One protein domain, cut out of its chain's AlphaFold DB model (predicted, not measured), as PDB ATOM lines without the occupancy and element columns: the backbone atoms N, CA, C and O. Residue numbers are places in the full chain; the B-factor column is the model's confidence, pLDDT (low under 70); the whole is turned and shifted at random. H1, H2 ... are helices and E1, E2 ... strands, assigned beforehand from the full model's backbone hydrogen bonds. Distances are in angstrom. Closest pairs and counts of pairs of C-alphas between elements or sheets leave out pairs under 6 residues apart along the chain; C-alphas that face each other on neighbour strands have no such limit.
ATOM      1  N   ALA A   4      10.227 -15.720 -35.762       46.88
ATOM      2  CA  ALA A   4       8.947 -15.003 -35.830       46.88
ATOM      3  C   ALA A   4       8.645 -14.400 -37.217       46.88
ATOM      4  O   ALA A   4       7.487 -14.333 -37.623       46.88
ATOM      5  N   THR A   5       9.674 -13.992 -37.964       43.41
ATOM      6  CA  THR A   5       9.522 -13.291 -39.252       43.41
ATOM      7  C   THR A   5       9.181 -14.215 -40.419       43.41
ATOM      8  O   THR A   5       8.542 -13.775 -41.374       43.41
ATOM      9  N   ASP A   6       9.544 -15.495 -40.333       47.16
ATOM     10  CA  ASP A   6       9.322 -16.458 -41.420       47.16
ATOM     11  C   ASP A   6       7.883 -16.995 -41.435       47.16
ATOM     12  O   ASP A   6       7.324 -17.248 -42.501       47.16
ATOM     13  N   LYS A   7       7.221 -17.063 -40.271       50.12
ATOM     14  CA  LYS A   7       5.802 -17.454 -40.174       50.12
ATOM     15  C   LYS A   7       4.879 -16.502 -40.936       50.12
ATOM     16  O   LYS A   7       3.989 -16.951 -41.650       50.12
ATOM     17  N   VAL A   8       5.096 -15.192 -40.808       52.53
ATOM     18  CA  VAL A   8       4.207 -14.169 -41.389       52.53
ATOM     19  C   VAL A   8       4.251 -14.181 -42.921       52.53
ATOM     20  O   VAL A   8       3.215 -14.031 -43.567       52.53
ATOM     21  N   LYS A   9       5.428 -14.420 -43.514       54.28
ATOM     22  CA  LYS A   9       5.594 -14.486 -44.976       54.28
ATOM     23  C   LYS A   9       4.881 -15.694 -45.589       54.28
ATOM     24  O   LYS A   9       4.296 -15.559 -46.662       54.28
ATOM     25  N   ASN A  10       4.864 -16.831 -44.891       58.06
ATOM     26  CA  ASN A  10       4.174 -18.040 -45.352       58.06
ATOM     27  C   ASN A  10       2.646 -17.856 -45.363       58.06
ATOM     28  O   ASN A  10       1.997 -18.194 -46.348       58.06
ATOM     29  N   HIS A  11       2.079 -17.205 -44.339       60.22
ATOM     30  CA  HIS A  11       0.634 -16.950 -44.268       60.22
ATOM     31  C   HIS A  11       0.106 -16.049 -45.398       60.22
ATOM     32  O   HIS A  11      -1.040 -16.206 -45.819       60.22
ATOM     33  N   LEU A  12       0.916 -15.108 -45.898       57.72
ATOM     34  CA  LEU A  12       0.509 -14.198 -46.975       57.72
ATOM     35  C   LEU A  12       0.428 -14.916 -48.334       57.72
ATOM     36  O   LEU A  12      -0.527 -14.716 -49.086       57.72
ATOM     37  N   TRP A  13       1.398 -15.793 -48.617       60.72
ATOM     38  CA  TRP A  13       1.374 -16.679 -49.788       60.72
ATOM     39  C   TRP A  13       0.225 -17.684 -49.712       60.72
ATOM     40  O   TRP A  13      -0.497 -17.866 -50.694       60.72
ATOM     41  N   ASP A  14      -0.006 -18.263 -48.532       63.59
ATOM     42  CA  ASP A  14      -1.135 -19.161 -48.289       63.59
ATOM     43  C   ASP A  14      -2.476 -18.456 -48.517       63.59
ATOM     44  O   ASP A  14      -3.383 -19.045 -49.105       63.59
ATOM     45  N   LEU A  15      -2.605 -17.182 -48.128       64.06
ATOM     46  CA  LEU A  15      -3.811 -16.389 -48.362       64.06
ATOM     47  C   LEU A  15      -4.035 -16.110 -49.855       64.06
ATOM     48  O   LEU A  15      -5.148 -16.306 -50.343       64.06
ATOM     49  N   GLY A  16      -2.997 -15.714 -50.598       61.16
ATOM     50  CA  GLY A  16      -3.083 -15.497 -52.048       61.16
ATOM     51  C   GLY A  16      -3.475 -16.768 -52.810       61.16
ATOM     52  O   GLY A  16      -4.363 -16.745 -53.663       61.16
ATOM     53  N   MET A  17      -2.894 -17.909 -52.432       64.06
ATOM     54  CA  MET A  17      -3.226 -19.212 -53.012       64.06
ATOM     55  C   MET A  17      -4.623 -19.705 -52.592       64.06
ATOM     56  O   MET A  17      -5.277 -20.452 -53.322       64.06
ATOM     57  N   PHE A  18      -5.100 -19.289 -51.418       67.94
ATOM     58  CA  PHE A  18      -6.421 -19.620 -50.901       67.94
ATOM     59  C   PHE A  18      -7.548 -18.817 -51.558       67.94
ATOM     60  O   PHE A  18      -8.602 -19.381 -51.855       67.94
ATOM     61  N   LEU A  19      -7.330 -17.524 -51.812       66.88
ATOM     62  CA  LEU A  19      -8.286 -16.671 -52.523       66.88
ATOM     63  C   LEU A  19      -8.542 -17.189 -53.948       66.88
ATOM     64  O   LEU A  19      -9.681 -17.163 -54.405       66.88
ATOM     65  N   GLY A  20      -7.531 -17.788 -54.590       65.94
ATOM     66  CA  GLY A  20      -7.685 -18.503 -55.864       65.94
ATOM     67  C   GLY A  20      -8.496 -19.811 -55.791       65.94
ATOM     68  O   GLY A  20      -8.856 -20.357 -56.826       65.94
ATOM     69  N   LYS A  21      -8.805 -20.320 -54.587       68.00
ATOM     70  CA  LYS A  21      -9.604 -21.540 -54.339       68.00
ATOM     71  C   LYS A  21     -11.002 -21.239 -53.783       68.00
ATOM     72  O   LYS A  21     -11.670 -22.136 -53.254       68.00
ATOM     73  N   LEU A  22     -11.439 -19.980 -53.828       72.88
ATOM     74  CA  LEU A  22     -12.810 -19.623 -53.483       72.88
ATOM     75  C   LEU A  22     -13.745 -20.129 -54.581       72.88
ATOM     76  O   LEU A  22     -13.579 -19.807 -55.753       72.88
ATOM     77  N   HIS A  23     -14.715 -20.954 -54.194       73.81
ATOM     78  CA  HIS A  23     -15.741 -21.417 -55.121       73.81
ATOM     79  C   HIS A  23     -16.768 -20.292 -55.315       73.81
ATOM     80  O   HIS A  23     -17.128 -19.661 -54.315       73.81
ATOM     81  N   PRO A  24     -17.266 -20.053 -56.541       74.50
ATOM     82  CA  PRO A  24     -18.226 -18.979 -56.820       74.50
ATOM     83  C   PRO A  24     -19.501 -19.065 -55.967       74.50
ATOM     84  O   PRO A  24     -20.047 -18.040 -55.576       74.50
ATOM     85  N   ASP A  25     -19.911 -20.274 -55.581       84.50
ATOM     86  CA  ASP A  25     -21.121 -20.494 -54.771       84.50
ATOM     87  C   ASP A  25     -20.913 -20.315 -53.254       84.50
ATOM     88  O   ASP A  25     -21.810 -20.595 -52.452       84.50
ATOM     89  N   MET A  26     -19.721 -19.898 -52.809       80.50
ATOM     90  CA  MET A  26     -19.487 -19.658 -51.385       80.50
ATOM     91  C   MET A  26     -20.214 -18.402 -50.918       80.50
ATOM     92  O   MET A  26     -19.991 -17.296 -51.401       80.50
ATOM     93  N   THR A  27     -21.014 -18.557 -49.868       82.75
ATOM     94  CA  THR A  27     -21.618 -17.419 -49.175       82.75
ATOM     95  C   THR A  27     -20.538 -16.567 -48.489       82.75
ATOM     96  O   THR A  27     -19.538 -17.115 -48.005       82.75
ATOM     97  N   PRO A  28     -20.745 -15.246 -48.330       82.19
ATOM     98  CA  PRO A  28     -19.768 -14.357 -47.692       82.19
ATOM     99  C   PRO A  28     -19.280 -14.846 -46.319       82.19
ATOM    100  O   PRO A  28     -18.098 -14.758 -45.990       82.19
ATOM    101  N   ILE A  29     -20.169 -15.455 -45.527       83.06
ATOM    102  CA  ILE A  29     -19.821 -15.993 -44.205       83.06
ATOM    103  C   ILE A  29     -18.910 -17.229 -44.280       83.06
ATOM    104  O   ILE A  29     -18.080 -17.446 -43.394       83.06
ATOM    105  N   GLN A  30     -19.038 -18.049 -45.327       83.19
ATOM    106  CA  GLN A  30     -18.155 -19.195 -45.555       83.19
ATOM    107  C   GLN A  30     -16.759 -18.731 -45.962       83.19
ATOM    108  O   GLN A  30     -15.781 -19.294 -45.468       83.19
ATOM    109  N   ILE A  31     -16.672 -17.689 -46.794       83.12
ATOM    110  CA  ILE A  31     -15.409 -17.046 -47.177       83.12
ATOM    111  C   ILE A  31     -14.713 -16.486 -45.931       83.12
ATOM    112  O   ILE A  31     -13.560 -16.822 -45.662       83.12
ATOM    113  N   LEU A  32     -15.438 -15.729 -45.103       81.25
ATOM    114  CA  LEU A  32     -14.899 -15.142 -43.875       81.25
ATOM    115  C   LEU A  32     -14.385 -16.203 -42.889       81.25
ATOM    116  O   LEU A  32     -13.272 -16.089 -42.381       81.25
ATOM    117  N   ARG A  33     -15.148 -17.279 -42.648       84.88
ATOM    118  CA  ARG A  33     -14.710 -18.402 -41.791       84.88
ATOM    119  C   ARG A  33     -13.408 -19.029 -42.268       84.88
ATOM    120  O   ARG A  33     -12.563 -19.410 -41.465       84.88
ATOM    121  N   LYS A  34     -13.287 -19.174 -43.580       82.38
ATOM    122  CA  LYS A  34     -12.139 -19.770 -44.245       82.38
ATOM    123  C   LYS A  34     -10.885 -18.900 -44.103       82.38
ATOM    124  O   LYS A  34      -9.841 -19.428 -43.735       82.38
ATOM    125  N   ILE A  35     -11.014 -17.587 -44.300       82.94
ATOM    126  CA  ILE A  35      -9.928 -16.618 -44.076       82.94
ATOM    127  C   ILE A  35      -9.497 -16.625 -42.607       82.94
ATOM    128  O   ILE A  35      -8.316 -16.772 -42.313       82.94
ATOM    129  N   LEU A  36     -10.450 -16.541 -41.674       82.12
ATOM    130  CA  LEU A  36     -10.144 -16.544 -40.241       82.12
ATOM    131  C   LEU A  36      -9.412 -17.822 -39.816       82.12
ATOM    132  O   LEU A  36      -8.441 -17.742 -39.068       82.12
ATOM    133  N   LYS A  37      -9.792 -18.980 -40.368       82.44
ATOM    134  CA  LYS A  37      -9.111 -20.251 -40.098       82.44
ATOM    135  C   LYS A  37      -7.630 -20.231 -40.504       82.44
ATOM    136  O   LYS A  37      -6.821 -20.813 -39.789       82.44
ATOM    137  N   LEU A  38      -7.266 -19.568 -41.607       79.56
ATOM    138  CA  LEU A  38      -5.856 -19.419 -42.019       79.56
ATOM    139  C   LEU A  38      -5.042 -18.591 -41.024       79.56
ATOM    140  O   LEU A  38      -3.854 -18.840 -40.843       79.56
ATOM    141  N   LEU A  39      -5.694 -17.631 -40.369       76.56
ATOM    142  CA  LEU A  39      -5.099 -16.781 -39.341       76.56
ATOM    143  C   LEU A  39      -5.076 -17.453 -37.957       76.56
ATOM    144  O   LEU A  39      -4.694 -16.820 -36.979       76.56
ATOM    145  N   GLY A  40      -5.511 -18.715 -37.844       77.56
ATOM    146  CA  GLY A  40      -5.659 -19.404 -36.558       77.56
ATOM    147  C   GLY A  40      -6.839 -18.900 -35.718       77.56
ATOM    148  O   GLY A  40      -6.949 -19.237 -34.543       77.56
ATOM    149  N   LEU A  41      -7.729 -18.111 -36.317       82.31
ATOM    150  CA  LEU A  41      -8.896 -17.518 -35.673       82.31
ATOM    151  C   LEU A  41     -10.154 -18.329 -35.985       82.31
ATOM    152  O   LEU A  41     -10.252 -19.041 -36.990       82.31
ATOM    153  N   LYS A  42     -11.167 -18.195 -35.131       81.25
ATOM    154  CA  LYS A  42     -12.454 -18.875 -35.297       81.25
ATOM    155  C   LYS A  42     -13.592 -17.866 -35.311       81.25
ATOM    156  O   LYS A  42     -13.526 -16.847 -34.641       81.25
ATOM    157  N   LEU A  43     -14.648 -18.158 -36.066       82.31
ATOM    158  CA  LEU A  43     -15.872 -17.361 -36.080       82.31
ATOM    159  C   LEU A  43     -17.019 -18.164 -35.464       82.31
ATOM    160  O   LEU A  43     -17.555 -19.072 -36.106       82.31
ATOM    161  N   ASP A  44     -17.401 -17.817 -34.241       78.69
ATOM    162  CA  ASP A  44     -18.508 -18.442 -33.524       78.69
ATOM    163  C   ASP A  44     -19.793 -17.637 -33.683       78.69
ATOM    164  O   ASP A  44     -19.792 -16.414 -33.764       78.69
ATOM    165  N   LYS A  45     -20.930 -18.327 -33.758       79.62
ATOM    166  CA  LYS A  45     -22.234 -17.665 -33.813       79.62
ATOM    167  C   LYS A  45     -22.621 -17.252 -32.393       79.62
ATOM    168  O   LYS A  45     -22.895 -18.115 -31.568       79.62
ATOM    169  N   ALA A  46     -22.659 -15.951 -32.134       72.38
ATOM    170  CA  ALA A  46     -22.961 -15.391 -30.821       72.38
ATOM    171  C   ALA A  46     -24.465 -15.245 -30.566       72.38
ATOM    172  O   ALA A  46     -24.888 -15.289 -29.418       72.38
ATOM    173  N   GLY A  47     -25.277 -15.091 -31.616       74.44
ATOM    174  CA  GLY A  47     -26.707 -14.887 -31.428       74.44
ATOM    175  C   GLY A  47     -27.487 -14.640 -32.711       74.44
ATOM    176  O   GLY A  47     -27.011 -14.874 -33.829       74.44
ATOM    177  N   ARG A  48     -28.730 -14.205 -32.523       75.50
ATOM    178  CA  ARG A  48     -29.613 -13.671 -33.559       75.50
ATOM    179  C   ARG A  48     -30.276 -12.421 -32.999       75.50
ATOM    180  O   ARG A  48     -30.676 -12.438 -31.842       75.50
ATOM    181  N   GLU A  49     -30.403 -11.399 -33.824       69.38
ATOM    182  CA  GLU A  49     -31.010 -10.124 -33.456       69.38
ATOM    183  C   GLU A  49     -32.052  -9.709 -34.497       69.38
ATOM    184  O   GLU A  49     -31.933 -10.063 -35.671       69.38
ATOM    185  N   GLY A  50     -33.084  -8.988 -34.046       56.72
ATOM    186  CA  GLY A  50     -34.190  -8.497 -34.867       56.72
ATOM    187  C   GLY A  50     -35.465  -9.342 -34.755       56.72
ATOM    188  O   GLY A  50     -35.432 -10.573 -34.813       56.72
ATOM    189  N   SER A  51     -36.611  -8.666 -34.620       57.09
ATOM    190  CA  SER A  51     -37.943  -9.295 -34.656       57.09
ATOM    191  C   SER A  51     -38.480  -9.487 -36.089       57.09
ATOM    192  O   SER A  51     -39.453 -10.216 -36.273       57.09
ATOM    193  N   GLY A  52     -37.836  -8.872 -37.093       74.00
ATOM    194  CA  GLY A  52     -38.175  -8.949 -38.523       74.00
ATOM    195  C   GLY A  52     -36.997  -9.465 -39.350       74.00
ATOM    196  O   GLY A  52     -36.797 -10.679 -39.435       74.00
ATOM    197  N   ASP A  53     -36.182  -8.557 -39.899       47.00
ATOM    198  CA  ASP A  53     -34.921  -8.915 -40.557       47.00
ATOM    199  C   ASP A  53     -33.924  -9.452 -39.529       47.00
ATOM    200  O   ASP A  53     -33.306  -8.726 -38.747       47.00
ATOM    201  N   ARG A  54     -33.838 -10.783 -39.487       70.44
ATOM    202  CA  ARG A  54     -33.046 -11.520 -38.504       70.44
ATOM    203  C   ARG A  54     -31.579 -11.502 -38.894       70.44
ATOM    204  O   ARG A  54     -31.133 -12.300 -39.725       70.44
ATOM    205  N   HIS A  55     -30.803 -10.686 -38.204       74.25
ATOM    206  CA  HIS A  55     -29.357 -10.661 -38.336       74.25
ATOM    207  C   HIS A  55     -28.730 -11.769 -37.489       74.25
ATOM    208  O   HIS A  55     -29.154 -12.069 -36.372       74.25
ATOM    209  N   ARG A  56     -27.718 -12.447 -38.039       76.38
ATOM    210  CA  ARG A  56     -26.916 -13.424 -37.293       76.38
ATOM    211  C   ARG A  56     -25.682 -12.710 -36.766       76.38
ATOM    212  O   ARG A  56     -24.876 -12.243 -37.563       76.38
ATOM    213  N   ILE A  57     -25.520 -12.696 -35.448       74.19
ATOM    214  CA  ILE A  57     -24.349 -12.108 -34.802       74.19
ATOM    215  C   ILE A  57     -23.263 -13.177 -34.714       74.19
ATOM    216  O   ILE A  57     -23.514 -14.300 -34.257       74.19
ATOM    217  N   TYR A  58     -22.053 -12.822 -35.134       77.31
ATOM    218  CA  TYR A  58     -20.871 -13.668 -35.032       77.31
ATOM    219  C   TYR A  58     -19.800 -12.989 -34.179       77.31
ATOM    220  O   TYR A  58     -19.665 -11.771 -34.188       77.31
ATOM    221  N   ARG A  59     -19.035 -13.792 -33.446       77.88
ATOM    222  CA  ARG A  59     -17.918 -13.384 -32.596       77.88
ATOM    223  C   ARG A  59     -16.648 -14.038 -33.109       77.88
ATOM    224  O   ARG A  59     -16.656 -15.227 -33.430       77.88
ATOM    225  N   ILE A  60     -15.570 -13.270 -33.182       78.31
ATOM    226  CA  ILE A  60     -14.252 -13.806 -33.513       78.31
ATOM    227  C   ILE A  60     -13.605 -14.310 -32.218       78.31
ATOM    228  O   ILE A  60     -13.541 -13.588 -31.229       78.31
ATOM    229  N   CYS A  61     -13.158 -15.560 -32.225       76.69
ATOM    230  CA  CYS A  61     -12.539 -16.260 -31.106       76.69
ATOM    231  C   CYS A  61     -11.064 -16.558 -31.420       76.69
ATOM    232  O   CYS A  61     -10.690 -16.702 -32.587       76.69
ATOM    233  N   GLY A  62     -10.245 -16.704 -30.373       70.00
ATOM    234  CA  GLY A  62      -8.799 -16.955 -30.496       70.00
ATOM    235  C   GLY A  62      -7.966 -15.691 -30.699       70.00
ATOM    236  O   GLY A  62      -6.787 -15.765 -31.028       70.00
TER     237      GLY A  62
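AT A GLANCE: This is residues 4 to 62 of the 188 residues of an uncharacterized protein of Anabaena sp. 90 (UniProt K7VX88). What does the model look like? A two-stranded antiparallel ribbon, E1 and E2, and a helical hairpin, H1 and H2, make a flat, loosely joined piece, with H2 between E1 and H1. The far end of H1 and the turn between the strands, around Ser 51, make the two ends of its longest axis. What is it made of? The printed part has 59 residues with two named helices and two named strands, in the order H1, H2, E1, E2, and its class is mixed, helices and strands. How spread out is it? It is loose, with a radius of gyration of the C-alphas of 14.6 A, and spans 48 by 28 by 9 A.

IN THESE COORDINATES: Where are the strands? E1 is residues 42 to 49, 20.6 A from first to last C-alpha, beginning at C-alpha 42 at (-12.454, -18.875, -35.297). E2 is residues 55 to 61, 19.1 A long, ending at C-alpha 61 at (-12.539, -16.260, -31.106). Where are the helices? H2 is residues 28 to 38, 15.9 A long. H1 is residues 4 to 19, 24.1 A long, beginning at C-alpha 4 at (8.947, -15.003, -35.830).

HOW THE PARTS SIT: How do the strands pair? E1 and E2 form a hairpin of antiparallel neighbours, with 150 degrees between their directions. N 44 and O 59 are within hydrogen-bond range at 2.8 A, and so are N 55 and O 49 at 2.8 A. How does H2 stand to the strands? H2 and E1 have 4 pairs of C-alphas within 8 A, the closest being those of Arg 33 and Leu 43, 5.9 A apart. H2 and E2 are apart, but only just, with their closest C-alphas at 8.3 A. Where does H1 stand? H1 touches H2 with residues 11 to 15 alone, and the closest C-alphas are those of His 11 and Leu 38, 7.3 A apart. The two form a helical hairpin, running opposite ways at a shallow tilt of 29 degrees, and H1 is apart from E1 and E2. Are the helix backbones complete? Every O i to N i+4 pair is within hydrogen-bond range in H2, and 9 of 12 are in H1.

THE WHOLE: How large is it? The two C-alphas farthest apart, those of Asp 6 and Ser 51, are 48.3 A from each other. Is it continuous, and are its links long? The printed part has no cut. The links H2 to E1 and E1 to E2 are tight, and the link H1 to H2, with 8 residues, is short. Where is the confidence low? The mean pLDDT of the printed part is 71.0, and residues 4 to 21, 49 to 51 and 53 are under 70.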